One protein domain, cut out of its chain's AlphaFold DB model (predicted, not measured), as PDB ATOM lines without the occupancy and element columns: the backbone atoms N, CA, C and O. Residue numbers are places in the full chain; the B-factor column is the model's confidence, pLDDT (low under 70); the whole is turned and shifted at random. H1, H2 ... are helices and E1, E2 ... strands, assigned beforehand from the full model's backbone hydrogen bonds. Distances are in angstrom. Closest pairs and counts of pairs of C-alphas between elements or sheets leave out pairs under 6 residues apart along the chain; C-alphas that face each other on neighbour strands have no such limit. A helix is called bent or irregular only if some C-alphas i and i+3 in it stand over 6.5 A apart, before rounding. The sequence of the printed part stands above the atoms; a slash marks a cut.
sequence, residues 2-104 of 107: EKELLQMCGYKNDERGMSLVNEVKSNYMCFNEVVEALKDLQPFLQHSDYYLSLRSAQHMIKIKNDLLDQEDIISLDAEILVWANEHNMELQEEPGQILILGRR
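Overview. This is residues 2 to 104 of the 107 residues of an uncharacterized protein of Arcobacter sp (UniProt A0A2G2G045). One strongly twisted sheet of four strands has four helices over one of its faces, in two layers, one of helices and one of strands. H3, the longest helix, packs between H1 and H4, while H2 packs across H1 at about a right angle and comes close to the start of E2 with Val 24. The printed part has 103 residues, in the order H1, H2, H3, E1, E2, H4, E3, E4; the class is mixed, helices and strands. The sheet order is E1, E2, E4, E3, all antiparallel. The whole is compact, with a radius of gyration of the C-alphas of 12.8 A, and rounded, spanning 34 by 28 by 24 A.

Along the chain. Begin with the sheet: E1 is residues 50 to 55, and E2, residues 60 to 65, measures 16.1 A. E3, residues 89 to 94, measures 16.0 A; E4, residues 97 to 103, runs 18.1 A to C-alpha 103 at (-7.198, -43.047, 14.841). For the helices, find C-alpha 2 at (2.306, -41.299, 0.619), where H1, residues 2 to 8, begins. H2 is residues 15 to 26, 16.6 A long. H3, residues 31 to 45, runs 19.8 A from C-alpha 31 at (-4.419, -42.832, 6.353), and is only just irregular: C-alphas 40 and 43 are 6.8 A apart. H4 is residues 78 to 86.

Arrangement. In the hairpin E1 and E2, look at N 53 and O 62, 2.9 A apart and within hydrogen-bond range. E2 and E4 have N 63 and O 98 at 2.8 A, and the hairpin E3 and E4 has N 99 and O 92 at 2.8 A, both within that range. E1 and E3 are the edge strands and stand apart. H1, H2, H3 and H4 are on the sheet; the closest C-alphas of H3 and E4 are those of Val 34 and Gly 102, 6.3 A. H1 touches H3 at Leu 5 and Val 35, C-alphas 6.3 A apart, at a shallow tilt of 12 degrees, the same way. H3 touches H4 with residues 40 to 44 alone, closest at the C-alphas of Leu 41 and Trp 83, 6.7 A, at a shallow tilt of 29 degrees, opposite ways. H2 touches H1, about perpendicular at 74 degrees, closest at the C-alphas of Val 21 and Glu 2, 6.1 A. E2, H4 and E3 form a split strand-helix-strand unit, two strands running the same way with E4 between them in the sheet; its crossover is right-handed. In H1, H2 and H4 every O i to N i+4 pair is within hydrogen-bond range; in H3, 7 of 11 are.

Size, cuts and confidence. The C-alphas of Glu 15 and Ala 78 are the two farthest apart, 35.9 A. The printed part has no cut, and its long link, residues 66 to 77, joins E2 to H4. There look for pLDDT under 70 at residue 70 and residues 73 to 74; the mean of the printed part is 90.8.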
ATOM      1  N   GLU A   2       1.400 -40.146   0.735       93.88
ATOM      2  CA  GLU A   2       2.306 -41.299   0.619       93.88
ATOM      3  C   GLU A   2       3.786 -40.895   0.527       93.88
ATOM      4  O   GLU A   2       4.633 -41.402   1.258       93.88
ATOM      5  N   LYS A   3       4.093 -39.923  -0.341       94.31
ATOM      6  CA  LYS A   3       5.453 -39.379  -0.480       94.31
ATOM      7  C   LYS A   3       5.935 -38.671   0.783       94.31
ATOM      8  O   LYS A   3       7.125 -38.693   1.066       94.31
ATOM      9  N   GLU A   4       5.022 -38.049   1.521       95.12
ATOM     10  CA  GLU A   4       5.345 -37.348   2.766       95.12
ATOM     11  C   GLU A   4       5.700 -38.357   3.852       95.12
ATOM     12  O   GLU A   4       6.740 -38.217   4.482       95.12
ATOM     13  N   LEU A   5       4.917 -39.434   3.991       96.00
ATOM     14  CA  LEU A   5       5.250 -40.529   4.899       96.00
ATOM     15  C   LEU A   5       6.609 -41.158   4.556       96.00
ATOM     16  O   LEU A   5       7.423 -41.367   5.451       96.00
ATOM     17  N   LEU A   6       6.903 -41.399   3.268       94.88
ATOM     18  CA  LEU A   6       8.230 -41.881   2.854       94.88
ATOM     19  C   LEU A   6       9.354 -40.951   3.305       94.88
ATOM     20  O   LEU A   6      10.361 -41.425   3.828       94.88
ATOM     21  N   GLN A   7       9.180 -39.645   3.097       94.38
ATOM     22  CA  GLN A   7      10.166 -38.637   3.478       94.38
ATOM     23  C   GLN A   7      10.349 -38.566   4.995       94.38
ATOM     24  O   GLN A   7      11.489 -38.549   5.453       94.38
ATOM     25  N   MET A   8       9.261 -38.581   5.771       95.12
ATOM     26  CA  MET A   8       9.313 -38.570   7.238       95.12
ATOM     27  C   MET A   8      10.022 -39.805   7.804       95.12
ATOM     28  O   MET A   8      10.747 -39.695   8.789       95.12
ATOM     29  N   CYS A   9       9.879 -40.959   7.150       94.12
ATOM     30  CA  CYS A   9      10.594 -42.186   7.501       94.12
ATOM     31  C   CYS A   9      12.017 -42.287   6.905       94.12
ATOM     32  O   CYS A   9      12.664 -43.325   7.046       94.12
ATOM     33  N   GLY A  10      12.502 -41.269   6.185       92.56
ATOM     34  CA  GLY A  10      13.838 -41.270   5.577       92.56
ATOM     35  C   GLY A  10      14.026 -42.248   4.406       92.56
ATOM     36  O   GLY A  10      15.161 -42.538   4.021       92.56
ATOM     37  N   TYR A  11      12.946 -42.769   3.815       91.69
ATOM     38  CA  TYR A  11      13.023 -43.669   2.664       91.69
ATOM     39  C   TYR A  11      13.247 -42.913   1.350       91.69
ATOM     40  O   TYR A  11      12.850 -41.761   1.167       91.69
ATOM     41  N   LYS A  12      13.856 -43.603   0.379       89.69
ATOM     42  CA  LYS A  12      13.975 -43.094  -0.990       89.69
ATOM     43  C   LYS A  12      12.606 -43.061  -1.662       89.69
ATOM     44  O   LYS A  12      11.798 -43.973  -1.515       89.69
ATOM     45  N   ASN A  13      12.384 -42.021  -2.458       91.00
ATOM     46  CA  ASN A  13      11.214 -41.905  -3.321       91.00
ATOM     47  C   ASN A  13      11.427 -42.719  -4.612       91.00
ATOM     48  O   ASN A  13      11.639 -42.153  -5.683       91.00
ATOM     49  N   ASP A  14      11.445 -44.045  -4.475       92.62
ATOM     50  CA  ASP A  14      11.534 -45.016  -5.567       92.62
ATOM     51  C   ASP A  14      10.322 -45.968  -5.572       92.62
ATOM     52  O   ASP A  14       9.459 -45.914  -4.692       92.62
ATOM     53  N   GLU A  15      10.227 -46.829  -6.589       92.69
ATOM     54  CA  GLU A  15       9.099 -47.759  -6.746       92.69
ATOM     55  C   GLU A  15       8.923 -48.682  -5.538       92.69
ATOM     56  O   GLU A  15       7.796 -48.973  -5.137       92.69
ATOM     57  N   ARG A  16      10.029 -49.108  -4.915       90.69
ATOM     58  CA  ARG A  16       9.996 -50.007  -3.762       90.69
ATOM     59  C   ARG A  16       9.440 -49.301  -2.530       90.69
ATOM     60  O   ARG A  16       8.589 -49.867  -1.847       90.69
ATOM     61  N   GLY A  17       9.896 -48.078  -2.259       90.31
ATOM     62  CA  GLY A  17       9.354 -47.246  -1.187       90.31
ATOM     63  C   GLY A  17       7.864 -46.983  -1.394       90.31
ATOM     64  O   GLY A  17       7.054 -47.229  -0.499       90.31
ATOM     65  N   MET A  18       7.479 -46.565  -2.600       93.81
ATOM     66  CA  MET A  18       6.075 -46.300  -2.925       93.81
ATOM     67  C   MET A  18       5.194 -47.544  -2.782       93.81
ATOM     68  O   MET A  18       4.093 -47.433  -2.248       93.81
ATOM     69  N   SER A  19       5.670 -48.720  -3.203       92.44
ATOM     70  CA  SER A  19       4.948 -49.984  -3.009       92.44
ATOM     71  C   SER A  19       4.687 -50.251  -1.529       92.44
ATOM     72  O   SER A  19       3.547 -50.498  -1.147       92.44
ATOM     73  N   LEU A  20       5.714 -50.114  -0.684       91.75
ATOM     74  CA  LEU A  20       5.589 -50.332   0.758       91.75
ATOM     75  C   LEU A  20       4.587 -49.367   1.404       91.75
ATOM     76  O   LEU A  20       3.765 -49.788   2.213       91.75
ATOM     77  N   VAL A  21       4.617 -48.079   1.051       93.94
ATOM     78  CA  VAL A  21       3.655 -47.115   1.608       93.94
ATOM     79  C   VAL A  21       2.239 -47.351   1.099       93.94
ATOM     80  O   VAL A  21       1.295 -47.155   1.858       93.94
ATOM     81  N   ASN A  22       2.063 -47.809  -0.140       93.31
ATOM     82  CA  ASN A  22       0.741 -48.183  -0.639       93.31
ATOM     83  C   ASN A  22       0.169 -49.396   0.110       93.31
ATOM     84  O   ASN A  22      -1.020 -49.401   0.429       93.31
ATOM     85  N   GLU A  23       1.003 -50.387   0.433       93.94
ATOM     86  CA  GLU A  23       0.606 -51.515   1.282       93.94
ATOM     87  C   GLU A  23       0.218 -51.029   2.683       93.94
ATOM     88  O   GLU A  23      -0.870 -51.342   3.158       93.94
ATOM     89  N   VAL A  24       1.053 -50.190   3.307       94.19
ATOM     90  CA  VAL A  24       0.762 -49.584   4.619       94.19
ATOM     91  C   VAL A  24      -0.557 -48.826   4.575       94.19
ATOM     92  O   VAL A  24      -1.432 -49.085   5.388       94.19
ATOM     93  N   LYS A  25      -0.755 -47.949   3.587       94.69
ATOM     94  CA  LYS A  25      -1.983 -47.166   3.409       94.69
ATOM     95  C   LYS A  25      -3.238 -48.032   3.400       94.69
ATOM     96  O   LYS A  25      -4.257 -47.608   3.935       94.69
ATOM     97  N   SER A  26      -3.173 -49.227   2.815       92.50
ATOM     98  CA  SER A  26      -4.325 -50.128   2.740       92.50
ATOM     99  C   SER A  26      -4.804 -50.641   4.108       92.50
ATOM    100  O   SER A  26      -5.963 -51.031   4.225       92.50
ATOM    101  N   ASN A  27      -3.961 -50.555   5.145       91.81
ATOM    102  CA  ASN A  27      -4.291 -50.936   6.519       91.81
ATOM    103  C   ASN A  27      -4.876 -49.802   7.378       91.81
ATOM    104  O   ASN A  27      -5.302 -50.065   8.497       91.81
ATOM    105  N   TYR A  28      -4.930 -48.560   6.884       92.56
ATOM    106  CA  TYR A  28      -5.442 -47.420   7.657       92.56
ATOM    107  C   TYR A  28      -6.688 -46.830   7.002       92.56
ATOM    108  O   TYR A  28      -6.610 -46.254   5.916       92.56
ATOM    109  N   MET A  29      -7.827 -46.874   7.702       89.31
ATOM    110  CA  MET A  29      -9.067 -46.237   7.231       89.31
ATOM    111  C   MET A  29      -8.904 -44.718   7.039       89.31
ATOM    112  O   MET A  29      -9.342 -44.175   6.027       89.31
ATOM    113  N   CYS A  30      -8.202 -44.049   7.959       91.62
ATOM    114  CA  CYS A  30      -7.943 -42.605   7.927       91.62
ATOM    115  C   CYS A  30      -6.469 -42.280   7.624       91.62
ATOM    116  O   CYS A  30      -5.874 -41.422   8.271       91.62
ATOM    117  N   PHE A  31      -5.857 -42.964   6.649       94.69
ATOM    118  CA  PHE A  31      -4.419 -42.832   6.353       94.69
ATOM    119  C   PHE A  31      -3.929 -41.381   6.237       94.69
ATOM    120  O   PHE A  31      -2.917 -41.022   6.829       94.69
ATOM    121  N   ASN A  32      -4.639 -40.535   5.485       95.25
ATOM    122  CA  ASN A  32      -4.220 -39.147   5.285       95.25
ATOM    123  C   ASN A  32      -4.183 -38.367   6.607       95.25
ATOM    124  O   ASN A  32      -3.254 -37.603   6.827       95.25
ATOM    125  N   GLU A  33      -5.152 -38.582   7.491       95.31
ATOM    126  CA  GLU A  33      -5.221 -37.900   8.786       95.31
ATOM    127  C   GLU A  33      -4.119 -38.383   9.730       95.31
ATOM    128  O   GLU A  33      -3.521 -37.577  10.436       95.31
ATOM    129  N   VAL A  34      -3.799 -39.681   9.691       96.06
ATOM    130  CA  VAL A  34      -2.642 -40.233  10.408       96.06
ATOM    131  C   VAL A  34      -1.357 -39.571   9.915       96.06
ATOM    132  O   VAL A  34      -0.557 -39.113  10.722       96.06
ATOM    133  N   VAL A  35      -1.164 -39.460   8.596       96.62
ATOM    134  CA  VAL A  35       0.028 -38.808   8.032       96.62
ATOM    135  C   VAL A  35       0.080 -37.311   8.352       96.62
ATOM    136  O   VAL A  35       1.173 -36.813   8.593       96.62
ATOM    137  N   GLU A  36      -1.049 -36.593   8.390       96.56
ATOM    138  CA  GLU A  36      -1.060 -35.199   8.864       96.56
ATOM    139  C   GLU A  36      -0.625 -35.104  10.329       96.56
ATOM    140  O   GLU A  36       0.291 -34.350  10.631       96.56
ATOM    141  N   ALA A  37      -1.198 -35.914  11.222       96.81
ATOM    142  CA  ALA A  37      -0.826 -35.894  12.636       96.81
ATOM    143  C   ALA A  37       0.660 -36.211  12.860       96.81
ATOM    144  O   ALA A  37       1.299 -35.638  13.736       96.81
ATOM    145  N   LEU A  38       1.246 -37.093  12.045       97.25
ATOM    146  CA  LEU A  38       2.679 -37.393  12.107       97.25
ATOM    147  C   LEU A  38       3.565 -36.174  11.822       97.25
ATOM    148  O   LEU A  38       4.677 -36.107  12.347       97.25
ATOM    149  N   LYS A  39       3.096 -35.200  11.033       96.12
ATOM    150  CA  LYS A  39       3.851 -33.964  10.782       96.12
ATOM    151  C   LYS A  39       4.012 -33.136  12.050       96.12
ATOM    152  O   LYS A  39       5.067 -32.535  12.221       96.12
ATOM    153  N   ASP A  40       3.016 -33.150  12.931       95.94
ATOM    154  CA  ASP A  40       3.056 -32.431  14.206       95.94
ATOM    155  C   ASP A  40       3.989 -33.116  15.215       95.94
ATOM    156  O   ASP A  40       4.623 -32.445  16.027       95.94
ATOM    157  N   LEU A  41       4.171 -34.438  15.104       95.88
ATOM    158  CA  LEU A  41       5.159 -35.186  15.890       95.88
ATOM    159  C   LEU A  41       6.598 -34.999  15.371       95.88
ATOM    160  O   LEU A  41       7.557 -35.082  16.138       95.88
ATOM    161  N   GLN A  42       6.776 -34.744  14.071       93.75
ATOM    162  CA  GLN A  42       8.089 -34.726  13.416       93.75
ATOM    163  C   GLN A  42       9.134 -33.791  14.067       93.75
ATOM    164  O   GLN A  42      10.289 -34.216  14.172       93.75
ATOM    165  N   PRO A  43       8.806 -32.561  14.526       94.62
ATOM    166  CA  PRO A  43       9.771 -31.687  15.196       94.62
ATOM    167  C   PRO A  43      10.341 -32.295  16.480       94.62
ATOM    168  O   PRO A  43      11.532 -32.156  16.740       94.62
ATOM    169  N   PHE A  44       9.514 -33.001  17.257       94.00
ATOM    170  CA  PHE A  44       9.976 -33.723  18.440       94.00
ATOM    171  C   PHE A  44      10.947 -34.840  18.042       94.00
ATOM    172  O   PHE A  44      12.057 -34.914  18.568       94.00
ATOM    173  N   LEU A  45      10.579 -35.648  17.040       93.56
ATOM    174  CA  LEU A  45      11.407 -36.767  16.579       93.56
ATOM    175  C   LEU A  45      12.795 -36.314  16.110       93.56
ATOM    176  O   LEU A  45      13.791 -36.941  16.448       93.56
ATOM    177  N   GLN A  46      12.883 -35.181  15.407       91.31
ATOM    178  CA  GLN A  46      14.152 -34.609  14.926       91.31
ATOM    179  C   GLN A  46      15.148 -34.232  16.034       91.31
ATOM    180  O   GLN A  46      16.333 -34.048  15.750       91.31
ATOM    181  N   HIS A  47      14.681 -34.092  17.274       91.06
ATOM    182  CA  HIS A  47      15.487 -33.698  18.430       91.06
ATOM    183  C   HIS A  47      15.521 -34.766  19.530       91.06
ATOM    184  O   HIS A  47      15.982 -34.486  20.636       91.06
ATOM    185  N   SER A  48      15.053 -35.974  19.224       89.94
ATOM    186  CA  SER A  48      14.973 -37.098  20.153       89.94
ATOM    187  C   SER A  48      15.707 -38.320  19.601       89.94
ATOM    188  O   SER A  48      16.123 -38.336  18.444       89.94
ATOM    189  N   ASP A  49      15.800 -39.375  20.407       90.38
ATOM    190  CA  ASP A  49      16.297 -40.682  19.963       90.38
ATOM    191  C   ASP A  49      15.227 -41.507  19.218       90.38
ATOM    192  O   ASP A  49      15.444 -42.680  18.899       90.38
ATOM    193  N   TYR A  50      14.053 -40.918  18.952       92.19
ATOM    194  CA  TYR A  50      12.943 -41.560  18.260       92.19
ATOM    195  C   TYR A  50      12.868 -41.190  16.776       92.19
ATOM    196  O   TYR A  50      13.092 -40.049  16.381       92.19
ATOM    197  N   TYR A  51      12.440 -42.139  15.943       93.50
ATOM    198  CA  TYR A  51      12.212 -41.917  14.513       93.50
ATOM    199  C   TYR A  51      11.062 -42.762  13.964       93.50
ATOM    200  O   TYR A  51      10.739 -43.838  14.478       93.50
ATOM    201  N   LEU A  52      10.460 -42.289  12.869       95.88
ATOM    202  CA  LEU A  52       9.429 -43.029  12.145       95.88
ATOM    203  C   LEU A  52      10.044 -44.081  11.230       95.88
ATOM    204  O   LEU A  52      11.016 -43.842  10.517       95.88
ATOM    205  N   SER A  53       9.414 -45.246  11.182       94.62
ATOM    206  CA  SER A  53       9.781 -46.337  10.289       94.62
ATOM    207  C   SER A  53       8.536 -47.106   9.851       94.62
ATOM    208  O   SER A  53       7.469 -46.999  10.454       94.62
ATOM    209  N   LEU A  54       8.672 -47.906   8.795       94.06
ATOM    210  CA  LEU A  54       7.606 -48.768   8.295       94.06
ATOM    211  C   LEU A  54       7.937 -50.228   8.603       94.06
ATOM    212  O   LEU A  54       9.056 -50.703   8.387       94.06
ATOM    213  N   ARG A  55       6.954 -50.971   9.111       89.19
ATOM    214  CA  ARG A  55       7.058 -52.412   9.347       89.19
ATOM    215  C   ARG A  55       6.484 -53.156   8.148       89.19
ATOM    216  O   ARG A  55       5.273 -53.201   7.982       89.19
ATOM    217  N   SER A  56       7.344 -53.779   7.347       81.69
ATOM    218  CA  SER A  56       6.936 -54.473   6.117       81.69
ATOM    219  C   SER A  56       6.047 -55.696   6.353       81.69
ATOM    220  O   SER A  56       5.083 -55.870   5.633       81.69
ATOM    221  N   ALA A  57       6.319 -56.526   7.363       83.25
ATOM    222  CA  ALA A  57       5.569 -57.774   7.568       83.25
ATOM    223  C   ALA A  57       4.099 -57.574   7.986       83.25
ATOM    224  O   ALA A  57       3.287 -58.475   7.807       83.25
ATOM    225  N   GLN A  58       3.773 -56.422   8.575       84.00
ATOM    226  CA  GLN A  58       2.417 -56.075   9.026       84.00
ATOM    227  C   GLN A  58       1.865 -54.842   8.301       84.00
ATOM    228  O   GLN A  58       0.745 -54.433   8.572       84.00
ATOM    229  N   HIS A  59       2.657 -54.239   7.411       90.88
ATOM    230  CA  HIS A  59       2.374 -52.977   6.730       90.88
ATOM    231  C   HIS A  59       1.824 -51.902   7.689       90.88
ATOM    232  O   HIS A  59       0.717 -51.400   7.520       90.88
ATOM    233  N   MET A  60       2.607 -51.568   8.721       94.31
ATOM    234  CA  MET A  60       2.247 -50.554   9.725       94.31
ATOM    235  C   MET A  60       3.309 -49.469   9.866       94.31
ATOM    236  O   MET A  60       4.492 -49.694   9.593       94.31
ATOM    237  N   ILE A  61       2.875 -48.304  10.335       96.44
ATOM    238  CA  ILE A  61       3.730 -47.200  10.764       96.44
ATOM    239  C   ILE A  61       4.146 -47.449  12.213       96.44
ATOM    240  O   ILE A  61       3.343 -47.887  13.041       96.44
ATOM    241  N   LYS A  62       5.412 -47.179  12.521       94.81
ATOM    242  CA  LYS A  62       5.952 -47.325  13.868       94.81
ATOM    243  C   LYS A  62       6.921 -46.210  14.227       94.81
ATOM    244  O   LYS A  62       7.604 -45.675  13.356       94.81
ATOM    245  N   ILE A  63       7.015 -45.937  15.521       94.12
ATOM    246  CA  ILE A  63       8.040 -45.100  16.137       94.12
ATOM    247  C   ILE A  63       9.060 -46.049  16.763       94.12
ATOM    248  O   ILE A  63       8.694 -46.939  17.528       94.12
ATOM    249  N   LYS A  64      10.334 -45.912  16.410       91.44
ATOM    250  CA  LYS A  64      11.436 -46.688  16.993       91.44
ATOM    251  C   LYS A  64      12.319 -45.770  17.819       91.44
ATOM    252  O   LYS A  64      12.412 -44.596  17.485       91.44
ATOM    253  N   ASN A  65      12.971 -46.313  18.839       89.12
ATOM    254  CA  ASN A  65      14.030 -45.628  19.574       89.12
ATOM    255  C   ASN A  65      15.382 -46.247  19.186       89.12
ATOM    256  O   ASN A  65      15.495 -47.471  19.172       89.12
ATOM    257  N   ASP A  66      16.379 -45.437  18.829       83.31
ATOM    258  CA  ASP A  66      17.711 -45.924  18.421       83.31
ATOM    259  C   ASP A  66      18.563 -46.447  19.590       83.31
ATOM    260  O   ASP A  66      19.531 -47.172  19.359       83.31
ATOM    261  N   LEU A  67      18.216 -46.107  20.833       82.56
ATOM    262  CA  LEU A  67      18.936 -46.537  22.034       82.56
ATOM    263  C   LEU A  67      18.400 -47.840  22.637       82.56
ATOM    264  O   LEU A  67      19.027 -48.371  23.550       82.56
ATOM    265  N   LEU A  68      17.244 -48.320  22.170       80.38
ATOM    266  CA  LEU A  68      16.570 -49.496  22.715       80.38
ATOM    267  C   LEU A  68      16.700 -50.680  21.761       80.38
ATOM    268  O   LEU A  68      16.331 -50.598  20.584       80.38
ATOM    269  N   ASP A  69      17.170 -51.804  22.289       73.19
ATOM    270  CA  ASP A  69      17.176 -53.067  21.565       73.19
ATOM    271  C   ASP A  69      15.796 -53.746  21.637       73.19
ATOM    272  O   ASP A  69      14.882 -53.328  22.348       73.19
ATOM    273  N   GLN A  70      15.615 -54.835  20.882       66.62
ATOM    274  CA  GLN A  70      14.341 -55.577  20.820       66.62
ATOM    275  C   GLN A  70      13.940 -56.253  22.140       66.62
ATOM    276  O   GLN A  70      12.880 -56.870  22.210       66.62
ATOM    277  N   GLU A  71      14.788 -56.186  23.160       70.94
ATOM    278  CA  GLU A  71      14.529 -56.736  24.489       70.94
ATOM    279  C   GLU A  71      14.167 -55.640  25.500       70.94
ATOM    280  O   GLU A  71      13.631 -55.945  26.567       70.94
ATOM    281  N   ASP A  72      14.387 -54.370  25.150       72.81
ATOM    282  CA  ASP A  72      14.109 -53.246  26.027       72.81
ATOM    283  C   ASP A  72      12.645 -52.814  25.918       72.81
ATOM    284  O   ASP A  72      12.096 -52.572  24.834       72.81
ATOM    285  N   ILE A  73      11.992 -52.696  27.075       65.81
ATOM    286  CA  ILE A  73      10.639 -52.152  27.154       65.81
ATOM    287  C   ILE A  73      10.729 -50.651  26.898       65.81
ATOM    288  O   ILE A  73      11.319 -49.905  27.682       65.81
ATOM    289  N   ILE A  74      10.109 -50.209  25.808       68.75
ATOM    290  CA  ILE A  74       9.902 -48.791  25.549       68.75
ATOM    291  C   ILE A  74       8.853 -48.283  26.543       68.75
ATOM    292  O   ILE A  74       7.698 -48.694  26.514       68.75
ATOM    293  N   SER A  75       9.252 -47.408  27.462       70.88
ATOM    294  CA  SER A  75       8.266 -46.573  28.142       70.88
ATOM    295  C   SER A  75       7.857 -45.494  27.153       70.88
ATOM    296  O   SER A  75       8.734 -44.804  26.627       70.88
ATOM    297  N   LEU A  76       6.558 -45.343  26.889       72.06
ATOM    298  CA  LEU A  76       6.077 -44.258  26.039       72.06
ATOM    299  C   LEU A  76       6.569 -42.915  26.587       72.06
ATOM    300  O   LEU A  76       6.324 -42.577  27.747       72.06
ATOM    301  N   ASP A  77       7.279 -42.169  25.742       85.25
ATOM    302  CA  ASP A  77       7.689 -40.809  26.056       85.25
ATOM    303  C   ASP A  77       6.444 -39.942  26.288       85.25
ATOM    304  O   ASP A  77       5.432 -40.091  25.592       85.25
ATOM    305  N   ALA A  78       6.512 -39.044  27.272       89.12
ATOM    306  CA  ALA A  78       5.395 -38.178  27.621       89.12
ATOM    307  C   ALA A  78       4.921 -37.356  26.416       89.12
ATOM    308  O   ALA A  78       3.715 -37.187  26.246       89.12
ATOM    309  N   GLU A  79       5.832 -36.925  25.540       92.38
ATOM    310  CA  GLU A  79       5.457 -36.141  24.362       92.38
ATOM    311  C   GLU A  79       4.746 -36.979  23.298       92.38
ATOM    312  O   GLU A  79       3.781 -36.520  22.688       92.38
ATOM    313  N   ILE A  80       5.132 -38.249  23.131       93.31
ATOM    314  CA  ILE A  80       4.419 -39.174  22.236       93.31
ATOM    315  C   ILE A  80       3.001 -39.433  22.770       93.31
ATOM    316  O   ILE A  80       2.053 -39.505  21.988       93.31
ATOM    317  N   LEU A  81       2.831 -39.541  24.092       93.12
ATOM    318  CA  LEU A  81       1.515 -39.703  24.721       93.12
ATOM    319  C   LEU A  81       0.633 -38.465  24.571       93.12
ATOM    320  O   LEU A  81      -0.557 -38.599  24.274       93.12
ATOM    321  N   VAL A  82       1.192 -37.275  24.799       95.12
ATOM    322  CA  VAL A  82       0.480 -36.003  24.623       95.12
ATOM    323  C   VAL A  82       0.017 -35.881  23.178       95.12
ATOM    324  O   VAL A  82      -1.188 -35.778  22.946       95.12
ATOM    325  N   TRP A  83       0.931 -36.047  22.220       96.44
ATOM    326  CA  TRP A  83       0.616 -36.055  20.793       96.44
ATOM    327  C   TRP A  83      -0.488 -37.063  20.450       96.44
ATOM    328  O   TRP A  83      -1.484 -36.727  19.804       96.44
ATOM    329  N   ALA A  84      -0.369 -38.306  20.921       96.12
ATOM    330  CA  ALA A  84      -1.352 -39.332  20.603       96.12
ATOM    331  C   ALA A  84      -2.747 -38.982  21.132       96.12
ATOM    332  O   ALA A  84      -3.746 -39.277  20.481       96.12
ATOM    333  N   ASN A  85      -2.841 -38.332  22.289       95.25
ATOM    334  CA  ASN A  85      -4.123 -37.891  22.825       95.25
ATOM    335  C   ASN A  85      -4.682 -36.676  22.073       95.25
ATOM    336  O   ASN A  85      -5.872 -36.670  21.766       95.25
ATOM    337  N   GLU A  86      -3.851 -35.692  21.729       96.38
ATOM    338  CA  GLU A  86      -4.270 -34.497  20.979       96.38
ATOM    339  C   GLU A  86      -4.806 -34.841  19.584       96.38
ATOM    340  O   GLU A  86      -5.787 -34.251  19.126       96.38
ATOM    341  N   HIS A  87      -4.218 -35.846  18.933       95.94
ATOM    342  CA  HIS A  87      -4.618 -36.278  17.594       95.94
ATOM    343  C   HIS A  87      -5.599 -37.463  17.575       95.94
ATOM    344  O   HIS A  87      -5.998 -37.918  16.497       95.94
ATOM    345  N   ASN A  88      -6.032 -37.948  18.742       95.44
ATOM    346  CA  ASN A  88      -6.881 -39.134  18.889       95.44
ATOM    347  C   ASN A  88      -6.284 -40.386  18.212       95.44
ATOM    348  O   ASN A  88      -6.957 -41.092  17.461       95.44
ATOM    349  N   MET A  89      -4.994 -40.634  18.436       96.00
ATOM    350  CA  MET A  89      -4.245 -41.762  17.887       96.00
ATOM    351  C   MET A  89      -4.294 -42.974  18.815       96.00
ATOM    352  O   MET A  89      -4.194 -42.878  20.045       96.00
ATOM    353  N   GLU A  90      -4.431 -44.138  18.201       95.25
ATOM    354  CA  GLU A  90      -4.333 -45.432  18.856       95.25
ATOM    355  C   GLU A  90      -2.914 -45.985  18.693       95.25
ATOM    356  O   GLU A  90      -2.385 -46.069  17.580       95.25
ATOM    357  N   LEU A  91      -2.299 -46.342  19.821       94.12
ATOM    358  CA  LEU A  91      -0.930 -46.838  19.895       94.12
ATOM    359  C   LEU A  91      -0.901 -48.228  20.520       94.12
ATOM    360  O   LEU A  91      -1.678 -48.525  21.425       94.12
ATOM    361  N   GLN A  92       0.055 -49.041  20.083       92.38
ATOM    362  CA  GLN A  92       0.389 -50.307  20.721       92.38
ATOM    363  C   GLN A  92       1.889 -50.358  21.008       92.38
ATOM    364  O   GLN A  92       2.713 -50.291  20.095       92.38
ATOM    365  N   GLU A  93       2.237 -50.493  22.283       90.00
ATOM    366  CA  GLU A  93       3.617 -50.681  22.725       90.00
ATOM    367  C   GLU A  93       4.120 -52.083  22.362       90.00
ATOM    368  O   GLU A  93       3.429 -53.089  22.545       90.00
ATOM    369  N   GLU A  94       5.352 -52.151  21.870       87.31
ATOM    370  CA  GLU A  94       6.107 -53.379  21.666       87.31
ATOM    371  C   GLU A  94       7.559 -53.172  22.140       87.31
ATOM    372  O   GLU A  94       8.023 -52.038  22.274       87.31
ATOM    373  N   PRO A  95       8.328 -54.244  22.381       84.94
ATOM    374  CA  PRO A  95       9.749 -54.105  22.690       84.94
ATOM    375  C   PRO A  95      10.502 -53.282  21.627       84.94
ATOM    376  O   PRO A  95      10.412 -53.557  20.425       84.94
ATOM    377  N   GLY A  96      11.203 -52.234  22.073       83.88
ATOM    378  CA  GLY A  96      11.971 -51.299  21.242       83.88
ATOM    379  C   GLY A  96      11.178 -50.437  20.242       83.88
ATOM    380  O   GLY A  96      11.789 -49.721  19.441       83.88
ATOM    381  N   GLN A  97       9.838 -50.498  20.211       89.75
ATOM    382  CA  GLN A  97       9.042 -49.742  19.235       89.75
ATOM    383  C   GLN A  97       7.586 -49.521  19.657       89.75
ATOM    384  O   GLN A  97       7.008 -50.264  20.436       89.75
ATOM    385  N   ILE A  98       6.956 -48.526  19.053       92.69
ATOM    386  CA  ILE A  98       5.543 -48.208  19.248       92.69
ATOM    387  C   ILE A  98       4.872 -48.315  17.891       92.69
ATOM    388  O   ILE A  98       5.299 -47.681  16.924       92.69
ATOM    389  N   LEU A  99       3.833 -49.128  17.798       93.94
ATOM    390  CA  LEU A  99       3.017 -49.241  16.603       93.94
ATOM    391  C   LEU A  99       1.925 -48.176  16.631       93.94
ATOM    392  O   LEU A  99       1.291 -47.957  17.662       93.94
ATOM    393  N   ILE A 100       1.682 -47.547  15.485       95.62
ATOM    394  CA  ILE A 100       0.570 -46.617  15.301       95.62
ATOM    395  C   ILE A 100      -0.545 -47.398  14.624       95.62
ATOM    396  O   ILE A 100      -0.398 -47.773  13.463       95.62
ATOM    397  N   LEU A 101      -1.638 -47.671  15.330       94.25
ATOM    398  CA  LEU A 101      -2.741 -48.486  14.808       94.25
ATOM    399  C   LEU A 101      -3.706 -47.670  13.939       94.25
ATOM    400  O   LEU A 101      -4.350 -48.206  13.043       94.25
ATOM    401  N   GLY A 102      -3.747 -46.355  14.146       93.38
ATOM    402  CA  GLY A 102      -4.602 -45.436  13.406       93.38
ATOM    403  C   GLY A 102      -5.221 -44.407  14.336       93.38
ATOM    404  O   GLY A 102      -4.652 -44.085  15.376       93.38
ATOM    405  N   ARG A 103      -6.387 -43.886  13.955       92.88
ATOM    406  CA  ARG A 103      -7.198 -43.047  14.841       92.88
ATOM    407  C   ARG A 103      -8.100 -43.933  15.689       92.88
ATOM    408  O   ARG A 103      -8.620 -44.918  15.171       92.88
ATOM    409  N   ARG A 104      -8.305 -43.561  16.953       90.50
ATOM    410  CA  ARG A 104      -9.306 -44.212  17.803       90.50
ATOM    411  C   ARG A 104     -10.680 -44.003  17.169       90.50
ATOM    412  O   ARG A 104     -10.968 -42.916  16.664       90.50
TER     413      ARG A 104